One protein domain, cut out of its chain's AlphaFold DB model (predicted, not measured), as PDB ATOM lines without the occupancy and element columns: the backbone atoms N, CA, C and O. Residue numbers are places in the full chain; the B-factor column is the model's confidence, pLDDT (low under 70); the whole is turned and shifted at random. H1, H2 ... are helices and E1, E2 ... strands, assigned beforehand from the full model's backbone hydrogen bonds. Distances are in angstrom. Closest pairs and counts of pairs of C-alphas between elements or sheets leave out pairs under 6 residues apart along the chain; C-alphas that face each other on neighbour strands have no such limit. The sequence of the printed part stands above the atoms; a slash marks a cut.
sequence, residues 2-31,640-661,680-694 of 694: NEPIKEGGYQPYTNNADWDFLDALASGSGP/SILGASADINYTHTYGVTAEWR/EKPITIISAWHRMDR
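This is residues 2 to 31, 640 to 661 and 680 to 694 of the 694 residues of an uncharacterized protein of marine bacterium AO1-C (UniProt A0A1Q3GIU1). What is the main picture? A long, thin ribbon of two antiparallel strands, E2 and E3, has helix H1 packed across one end, on E2; at the other end E3 runs on into E4, which with short E1 makes a second two-stranded antiparallel ribbon. What is printed, and in which order? The printed part has 67 residues with one named helix and four named strands, in the order H1 E1 E2 E3 E4, and its class is mixed, helices and strands. How compact is it? It is only just loose, close to extended, with a radius of gyration of the C-alphas of 16.1 A, and its outline is a rod of 53 by 20 by 19 A.

What comes first? Residues 2 to 15 hold no named element, and H1 follows at residues 16 to 27, 15.8 A from first to last C-alpha, beginning at C-alpha 16 (229.996, 211.078, 189.245). Where are the strands? E1 is residues 640 to 642, 6.4 A long, and E2 is residues 651 to 661, 31.8 A long, ending at C-alpha 661 (245.980, 201.708, 187.713). E3 is residues 680 to 687, 22.8 A long, and E4 is residues 689 to 693, 12.2 A long, ending at C-alpha 693 (227.700, 164.822, 208.899).

Where does H1 come near the strands? H1 and E2 have 13 pairs of C-alphas within 8 A, the closest those of Ala 26 and Glu 659 at 4.5 A. Within H1, every O i to N i+4 pair is within hydrogen-bond range. How are E2 and E3 paired? They are antiparallel at 161 degrees, with N 655 and O 683 within hydrogen-bond range at 2.8 A and N 681 and O 657 at 2.7 A. What follows E3? E3 runs on into E4 across a break of 1 residue, at 43 degrees, and the two meet only through their link. E4 is antiparallel to E1 at 162 degrees, with N 640 and O 691 within hydrogen-bond range at 2.9 A, while H1 and E4 are apart.

How far does it reach? The two C-alphas farthest apart, those of Asn 16 and Arg 694, are 54.0 A apart. Where is the chain cut? Residues 32 to 639 are not printed, with 37.4 A from C-alpha 31 to C-alpha 640, and residues 662 to 679 are not printed, with 10.2 A from C-alpha 661 to C-alpha 680. Of the links printed whole, E3 to E4 is tight and E1 to E2 is short. Where is confidence low? The mean pLDDT of the printed part is 78.0, and residues 2 to 4, 643, 645, 648 to 649 and 688 to 694 are under 70.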
ATOM      1  N   ASN A   2     222.073 207.644 201.382       40.75
ATOM      2  CA  ASN A   2     222.188 206.434 200.570       40.75
ATOM      3  C   ASN A   2     223.233 205.484 201.157       40.75
ATOM      4  O   ASN A   2     224.236 205.947 201.694       40.75
ATOM      5  N   GLU A   3     222.975 204.181 201.067       53.41
ATOM      6  CA  GLU A   3     223.926 203.137 201.449       53.41
ATOM      7  C   GLU A   3     225.274 203.402 200.757       53.41
ATOM      8  O   GLU A   3     225.317 203.435 199.524       53.41
ATOM      9  N   PRO A   4     226.364 203.653 201.508       60.59
ATOM     10  CA  PRO A   4     227.647 204.009 200.906       60.59
ATOM     11  C   PRO A   4     228.255 202.843 200.122       60.59
ATOM     12  O   PRO A   4     229.075 203.075 199.239       60.59
ATOM     13  N   ILE A   5     227.826 201.610 200.417       75.12
ATOM     14  CA  ILE A   5     228.346 200.383 199.829       75.12
ATOM     15  C   ILE A   5     227.276 199.703 198.965       75.12
ATOM     16  O   ILE A   5     226.238 199.292 199.476       75.12
ATOM     17  N   LYS A   6     227.534 199.568 197.656       79.88
ATOM     18  CA  LYS A   6     226.620 198.921 196.699       79.88
ATOM     19  C   LYS A   6     226.979 197.448 196.491       79.88
ATOM     20  O   LYS A   6     228.004 197.155 195.882       79.88
ATOM     21  N   GLU A   7     226.100 196.527 196.900       71.00
ATOM     22  CA  GLU A   7     226.289 195.073 196.689       71.00
ATOM     23  C   GLU A   7     226.378 194.687 195.188       71.00
ATOM     24  O   GLU A   7     226.945 193.655 194.848       71.00
ATOM     25  N   GLY A   8     225.867 195.523 194.271       71.12
ATOM     26  CA  GLY A   8     225.937 195.315 192.815       71.12
ATOM     27  C   GLY A   8     227.206 195.839 192.121       71.12
ATOM     28  O   GLY A   8     227.265 195.802 190.891       71.12
ATOM     29  N   GLY A   9     228.183 196.348 192.880       79.38
ATOM     30  CA  GLY A   9     229.403 196.973 192.352       79.38
ATOM     31  C   GLY A   9     229.220 198.434 191.924       79.38
ATOM     32  O   GLY A   9     228.116 198.990 191.974       79.38
ATOM     33  N   TYR A  10     230.318 199.073 191.513       84.81
ATOM     34  CA  TYR A  10     230.341 200.479 191.108       84.81
ATOM     35  C   TYR A  10     230.615 200.628 189.616       84.81
ATOM     36  O   TYR A  10     231.322 199.839 188.992       84.81
ATOM     37  N   GLN A  11     230.062 201.686 189.023       83.19
ATOM     38  CA  GLN A  11     230.268 202.011 187.610       83.19
ATOM     39  C   GLN A  11     230.909 203.403 187.483       83.19
ATOM     40  O   GLN A  11     230.251 204.341 187.013       83.19
ATOM     41  N   PRO A  12     232.191 203.565 187.885       79.19
ATOM     42  CA  PRO A  12     232.837 204.875 188.042       79.19
ATOM     43  C   PRO A  12     232.828 205.728 186.764       79.19
ATOM     44  O   PRO A  12     232.794 206.952 186.818       79.19
ATOM     45  N   TYR A  13     232.797 205.107 185.585       84.31
ATOM     46  CA  TYR A  13     232.851 205.804 184.293       84.31
ATOM     47  C   TYR A  13     231.506 206.337 183.794       84.31
ATOM     48  O   TYR A  13     231.453 207.042 182.790       84.31
ATOM     49  N   THR A  14     230.414 206.001 184.479       84.12
ATOM     50  CA  THR A  14     229.055 206.385 184.066       84.12
ATOM     51  C   THR A  14     228.412 207.380 185.029       84.12
ATOM     52  O   THR A  14     227.562 208.168 184.616       84.12
ATOM     53  N   ASN A  15     228.850 207.411 186.292       84.88
ATOM     54  CA  ASN A  15     228.244 208.198 187.364       84.88
ATOM     55  C   ASN A  15     229.312 208.945 188.184       84.88
ATOM     56  O   ASN A  15     230.285 208.338 188.620       84.88
ATOM     57  N   ASN A  16     229.106 210.247 188.422       86.69
ATOM     58  CA  ASN A  16     229.996 211.078 189.245       86.69
ATOM     59  C   ASN A  16     230.108 210.574 190.688       86.69
ATOM     60  O   ASN A  16     231.205 210.509 191.213       86.69
ATOM     61  N   ALA A  17     229.002 210.172 191.316       87.50
ATOM     62  CA  ALA A  17     229.029 209.744 192.715       87.50
ATOM     63  C   ALA A  17     229.899 208.492 192.919       87.50
ATOM     64  O   ALA A  17     230.618 208.392 193.908       87.50
ATOM     65  N   ASP A  18     229.857 207.557 191.965       88.44
ATOM     66  CA  ASP A  18     230.660 206.331 192.008       88.44
ATOM     67  C   ASP A  18     232.128 206.624 191.693       88.44
ATOM     68  O   ASP A  18     233.013 206.024 192.296       88.44
ATOM     69  N   TRP A  19     232.384 207.563 190.772       88.19
ATOM     70  CA  TRP A  19     233.725 208.070 190.492       88.19
ATOM     71  C   TRP A  19     234.357 208.699 191.731       88.19
ATOM     72  O   TRP A  19     235.431 208.273 192.136       88.19
ATOM     73  N   ASP A  20     233.679 209.673 192.336       89.00
ATOM     74  CA  ASP A  20     234.190 210.442 193.471       89.00
ATOM     75  C   ASP A  20     234.427 209.528 194.680       89.00
ATOM     76  O   ASP A  20     235.446 209.636 195.360       89.00
ATOM     77  N   PHE A  21     233.517 208.578 194.915       89.25
ATOM     78  CA  PHE A  21     233.670 207.575 195.962       89.25
ATOM     79  C   PHE A  21     234.891 206.674 195.724       89.25
ATOM     80  O   PHE A  21     235.731 206.531 196.611       89.25
ATOM     81  N   LEU A  22     235.023 206.086 194.531       89.69
ATOM     82  CA  LEU A  22     236.144 205.196 194.223       89.69
ATOM     83  C   LEU A  22     237.483 205.939 194.118       89.69
ATOM     84  O   LEU A  22     238.503 205.366 194.491       89.69
ATOM     85  N   ASP A  23     237.508 207.192 193.651       88.75
ATOM     86  CA  ASP A  23     238.717 208.025 193.667       88.75
ATOM     87  C   ASP A  23     239.142 208.344 195.099       88.75
ATOM     88  O   ASP A  23     240.318 208.193 195.423       88.75
ATOM     89  N   ALA A  24     238.201 208.703 195.980       88.00
ATOM     90  CA  ALA A  24     238.508 208.930 197.388       88.00
ATOM     91  C   ALA A  24     239.125 207.675 198.030       88.00
ATOM     92  O   ALA A  24     240.170 207.760 198.677       88.00
ATOM     93  N   LEU A  25     238.544 206.493 197.786       88.56
ATOM     94  CA  LEU A  25     239.109 205.223 198.251       88.56
ATOM     95  C   LEU A  25     240.499 204.947 197.655       88.56
ATOM     96  O   LEU A  25     241.429 204.620 198.388       88.56
ATOM     97  N   ALA A  26     240.665 205.107 196.340       87.81
ATOM     98  CA  ALA A  26     241.923 204.825 195.645       87.81
ATOM     99  C   ALA A  26     243.042 205.822 195.983       87.81
ATOM    100  O   ALA A  26     244.223 205.485 195.877       87.81
ATOM    101  N   SER A  27     242.675 207.045 196.364       84.19
ATOM    102  CA  SER A  27     243.582 208.109 196.793       84.19
ATOM    103  C   SER A  27     243.848 208.092 198.307       84.19
ATOM    104  O   SER A  27     244.673 208.874 198.774       84.19
ATOM    105  N   GLY A  28     243.188 207.211 199.070       80.50
ATOM    106  CA  GLY A  28     243.364 207.076 200.521       80.50
ATOM    107  C   GLY A  28     242.724 208.193 201.354       80.50
ATOM    108  O   GLY A  28     243.062 208.343 202.523       80.50
ATOM    109  N   SER A  29     241.827 208.990 200.766       81.75
ATOM    110  CA  SER A  29     241.057 210.042 201.449       81.75
ATOM    111  C   SER A  29     239.609 209.638 201.752       81.75
ATOM    112  O   SER A  29     238.873 210.398 202.380       81.75
ATOM    113  N   GLY A  30     239.184 208.471 201.263       78.00
ATOM    114  CA  GLY A  30     237.861 207.900 201.489       78.00
ATOM    115  C   GLY A  30     237.734 207.183 202.838       78.00
ATOM    116  O   GLY A  30     238.739 206.922 203.497       78.00
ATOM    117  N   PRO A  31     236.496 206.860 203.252       79.25
ATOM    118  CA  PRO A  31     236.243 206.115 204.483       79.25
ATOM    119  C   PRO A  31     236.742 204.668 204.380       79.25
ATOM    120  O   PRO A  31     236.825 204.120 203.279       79.25
ATOM    121  N   SER A 640     229.617 168.754 205.460       76.81
ATOM    122  CA  SER A 640     228.759 169.519 204.564       76.81
ATOM    123  C   SER A 640     229.084 170.991 204.718       76.81
ATOM    124  O   SER A 640     229.040 171.534 205.824       76.81
ATOM    125  N   ILE A 641     229.432 171.630 203.604       73.00
ATOM    126  CA  ILE A 641     229.690 173.064 203.526       73.00
ATOM    127  C   ILE A 641     228.497 173.703 202.831       73.00
ATOM    128  O   ILE A 641     228.251 173.443 201.655       73.00
ATOM    129  N   LEU A 642     227.792 174.554 203.566       70.19
ATOM    130  CA  LEU A 642     226.717 175.385 203.055       70.19
ATOM    131  C   LEU A 642     227.234 176.827 202.990       70.19
ATOM    132  O   LEU A 642     227.504 177.471 204.006       70.19
ATOM    133  N   GLY A 643     227.464 177.298 201.774       65.50
ATOM    134  CA  GLY A 643     228.095 178.582 201.477       65.50
ATOM    135  C   GLY A 643     227.578 179.224 200.195       65.50
ATOM    136  O   GLY A 643     228.218 180.139 199.683       65.50
ATOM    137  N   ALA A 644     226.461 178.736 199.659       71.88
ATOM    138  CA  ALA A 644     225.767 179.313 198.524       71.88
ATOM    139  C   ALA A 644     224.594 180.179 198.999       71.88
ATOM    140  O   ALA A 644     224.001 179.937 200.046       71.88
ATOM    141  N   SER A 645     224.199 181.154 198.179       68.31
ATOM    142  CA  SER A 645     223.065 182.042 198.471       68.31
ATOM    143  C   SER A 645     221.723 181.329 198.667       68.31
ATOM    144  O   SER A 645     220.808 181.919 199.234       68.31
ATOM    145  N   ALA A 646     221.605 180.078 198.212       73.62
ATOM    146  CA  ALA A 646     220.425 179.238 198.391       73.62
ATOM    147  C   ALA A 646     220.385 178.507 199.748       73.62
ATOM    148  O   ALA A 646     219.355 177.926 200.090       73.62
ATOM    149  N   ASP A 647     221.479 178.516 200.512       71.69
ATOM    150  CA  ASP A 647     221.596 177.725 201.730       71.69
ATOM    151  C   ASP A 647     220.955 178.403 202.948       71.69
ATOM    152  O   ASP A 647     220.971 179.628 203.111       71.69
ATOM    153  N   ILE A 648     220.426 177.588 203.866       67.81
ATOM    154  CA  ILE A 648     219.905 178.077 205.145       67.81
ATOM    155  C   ILE A 648     221.028 178.736 205.958       67.81
ATOM    156  O   ILE A 648     222.133 178.211 206.056       67.81
ATOM    157  N   ASN A 649     220.737 179.896 206.554       68.81
ATOM    158  CA  ASN A 649     221.690 180.716 207.316       68.81
ATOM    159  C   ASN A 649     222.869 181.293 206.508       68.81
ATOM    160  O   ASN A 649     223.752 181.906 207.114       68.81
ATOM    161  N   TYR A 650     222.864 181.187 205.172       77.25
ATOM    162  CA  TYR A 650     223.781 181.967 204.351       77.25
ATOM    163  C   TYR A 650     223.487 183.454 204.538       77.25
ATOM    164  O   TYR A 650     222.379 183.941 204.301       77.25
ATOM    165  N   THR A 651     224.508 184.199 204.934       81.56
ATOM    166  CA  THR A 651     224.487 185.648 204.809       81.56
ATOM    167  C   THR A 651     225.871 186.143 204.449       81.56
ATOM    168  O   THR A 651     226.872 185.476 204.705       81.56
ATOM    169  N   HIS A 652     225.932 187.332 203.875       80.44
ATOM    170  CA  HIS A 652     227.188 187.993 203.585       80.44
ATOM    171  C   HIS A 652     227.095 189.481 203.904       80.44
ATOM    172  O   HIS A 652     226.005 190.069 203.967       80.44
ATOM    173  N   THR A 653     228.265 190.067 204.103       82.94
ATOM    174  CA  THR A 653     228.479 191.508 204.115       82.94
ATOM    175  C   THR A 653     229.542 191.855 203.079       82.94
ATOM    176  O   THR A 653     230.388 191.022 202.733       82.94
ATOM    177  N   TYR A 654     229.452 193.063 202.545       82.75
ATOM    178  CA  TYR A 654     230.215 193.512 201.392       82.75
ATOM    179  C   TYR A 654     230.944 194.813 201.739       82.75
ATOM    180  O   TYR A 654     230.376 195.691 202.382       82.75
ATOM    181  N   GLY A 655     232.200 194.906 201.318       86.00
ATOM    182  CA  GLY A 655     233.058 196.085 201.377       86.00
ATOM    183  C   GLY A 655     233.797 196.266 200.055       86.00
ATOM    184  O   GLY A 655     233.732 195.408 199.171       86.00
ATOM    185  N   VAL A 656     234.502 197.383 199.886       87.56
ATOM    186  CA  VAL A 656     235.128 197.719 198.599       87.56
ATOM    187  C   VAL A 656     236.411 198.522 198.773       87.56
ATOM    188  O   VAL A 656     236.425 199.609 199.335       87.56
ATOM    189  N   THR A 657     237.507 198.020 198.220       88.44
ATOM    190  CA  THR A 657     238.732 198.816 198.069       88.44
ATOM    191  C   THR A 657     238.868 199.271 196.626       88.44
ATOM    192  O   THR A 657     238.273 198.684 195.723       88.44
ATOM    193  N   ALA A 658     239.640 200.324 196.389       88.69
ATOM    194  CA  ALA A 658     239.906 200.814 195.047       88.69
ATOM    195  C   ALA A 658     241.399 201.083 194.880       88.69
ATOM    196  O   ALA A 658     242.090 201.429 195.835       88.69
ATOM    197  N   GLU A 659     241.913 200.907 193.668       88.69
ATOM    198  CA  GLU A 659     243.288 201.265 193.340       88.69
ATOM    199  C   GLU A 659     243.369 201.998 192.003       88.69
ATOM    200  O   GLU A 659     242.745 201.616 191.008       88.69
ATOM    201  N   TRP A 660     244.214 203.024 191.959       87.12
ATOM    202  CA  TRP A 660     244.594 203.670 190.714       87.12
ATOM    203  C   TRP A 660     245.524 202.754 189.911       87.12
ATOM    204  O   TRP A 660     246.617 202.402 190.357       87.12
ATOM    205  N   ARG A 661     245.110 202.380 188.696       85.19
ATOM    206  CA  ARG A 661     245.980 201.708 187.713       85.19
ATOM    207  C   ARG A 661     246.592 202.667 186.717       85.19
ATOM    208  O   ARG A 661     247.710 202.441 186.264       85.19
ATOM    209  N   GLU A 680     238.133 198.774 191.096       87.81
ATOM    210  CA  GLU A 680     237.490 198.330 192.328       87.81
ATOM    211  C   GLU A 680     237.898 196.889 192.658       87.81
ATOM    212  O   GLU A 680     238.113 196.051 191.780       87.81
ATOM    213  N   LYS A 681     238.008 196.604 193.950       84.94
ATOM    214  CA  LYS A 681     238.304 195.289 194.504       84.94
ATOM    215  C   LYS A 681     237.282 194.997 195.599       84.94
ATOM    216  O   LYS A 681     237.427 195.521 196.712       84.94
ATOM    217  N   PRO A 682     236.250 194.193 195.299       81.75
ATOM    218  CA  PRO A 682     235.263 193.808 196.293       81.75
ATOM    219  C   PRO A 682     235.910 193.001 197.421       81.75
ATOM    220  O   PRO A 682     236.816 192.192 197.206       81.75
ATOM    221  N   ILE A 683     235.409 193.209 198.631       80.69
ATOM    222  CA  ILE A 683     235.716 192.413 199.815       80.69
ATOM    223  C   ILE A 683     234.396 191.820 200.278       80.69
ATOM    224  O   ILE A 683     233.421 192.532 200.488       80.69
ATOM    225  N   THR A 684     234.331 190.500 200.395       78.06
ATOM    226  CA  THR A 684     233.103 189.817 200.798       78.06
ATOM    227  C   THR A 684     233.401 188.888 201.951       78.06
ATOM    228  O   THR A 684     234.269 188.022 201.856       78.06
ATOM    229  N   ILE A 685     232.650 189.065 203.032       78.06
ATOM    230  CA  ILE A 685     232.686 188.192 204.197       78.06
ATOM    231  C   ILE A 685     231.391 187.393 204.208       78.06
ATOM    232  O   ILE A 685     230.299 187.955 204.113       78.06
ATOM    233  N   ILE A 686     231.519 186.074 204.320       76.38
ATOM    234  CA  ILE A 686     230.401 185.137 204.240       76.38
ATOM    235  C   ILE A 686     230.257 184.429 205.589       76.38
ATOM    236  O   ILE A 686     231.202 183.818 206.088       76.38
ATOM    237  N   SER A 687     229.052 184.470 206.152       71.38
ATOM    238  CA  SER A 687     228.606 183.564 207.214       71.38
ATOM    239  C   SER A 687     228.328 182.216 206.568       71.38
ATOM    240  O   SER A 687     227.209 181.941 206.132       71.38
ATOM    241  N   ALA A 688     229.369 181.404 206.428       66.69
ATOM    242  CA  ALA A 688     229.222 180.053 205.925       66.69
ATOM    243  C   ALA A 688     228.956 179.076 207.068       66.69
ATOM    244  O   ALA A 688     229.457 179.227 208.186       66.69
ATOM    245  N   TRP A 689     228.177 178.048 206.771       65.62
ATOM    246  CA  TRP A 689     227.857 176.977 207.695       65.62
ATOM    247  C   TRP A 689     228.668 175.740 207.314       65.62
ATOM    248  O   TRP A 689     228.776 175.387 206.139       65.62
ATOM    249  N   HIS A 690     229.255 175.078 208.305       67.44
ATOM    250  CA  HIS A 690     229.776 173.733 208.111       67.44
ATOM    251  C   HIS A 690     229.338 172.834 209.255       67.44
ATOM    252  O   HIS A 690     229.394 173.218 210.422       67.44
ATOM    253  N   ARG A 691     228.927 171.618 208.913       66.94
ATOM    254  CA  ARG A 691     228.540 170.591 209.877       66.94
ATOM    255  C   ARG A 691     229.271 169.310 209.554       66.94
ATOM    256  O   ARG A 691     229.399 168.940 208.392       66.94
ATOM    257  N   MET A 692     229.729 168.639 210.603       68.56
ATOM    258  CA  MET A 692     230.147 167.252 210.505       68.56
ATOM    259  C   MET A 692     228.894 166.383 210.356       68.56
ATOM    260  O   MET A 692     228.133 166.215 211.316       68.56
ATOM    261  N   ASP A 693     228.674 165.871 209.155       67.00
ATOM    262  CA  ASP A 693     227.700 164.822 208.899       67.00
ATOM    263  C   ASP A 693     228.390 163.503 209.254       67.00
ATOM    264  O   ASP A 693     229.432 163.158 208.694       67.00
ATOM    265  N   ARG A 694     227.883 162.851 210.305       51.03
ATOM    266  CA  ARG A 694     228.443 161.595 210.815       51.03
ATOM    267  C   ARG A 694     228.260 160.456 209.831       51.03
ATOM    268  O   ARG A 694     227.142 160.351 209.279       51.03
TER     269      ARG A 694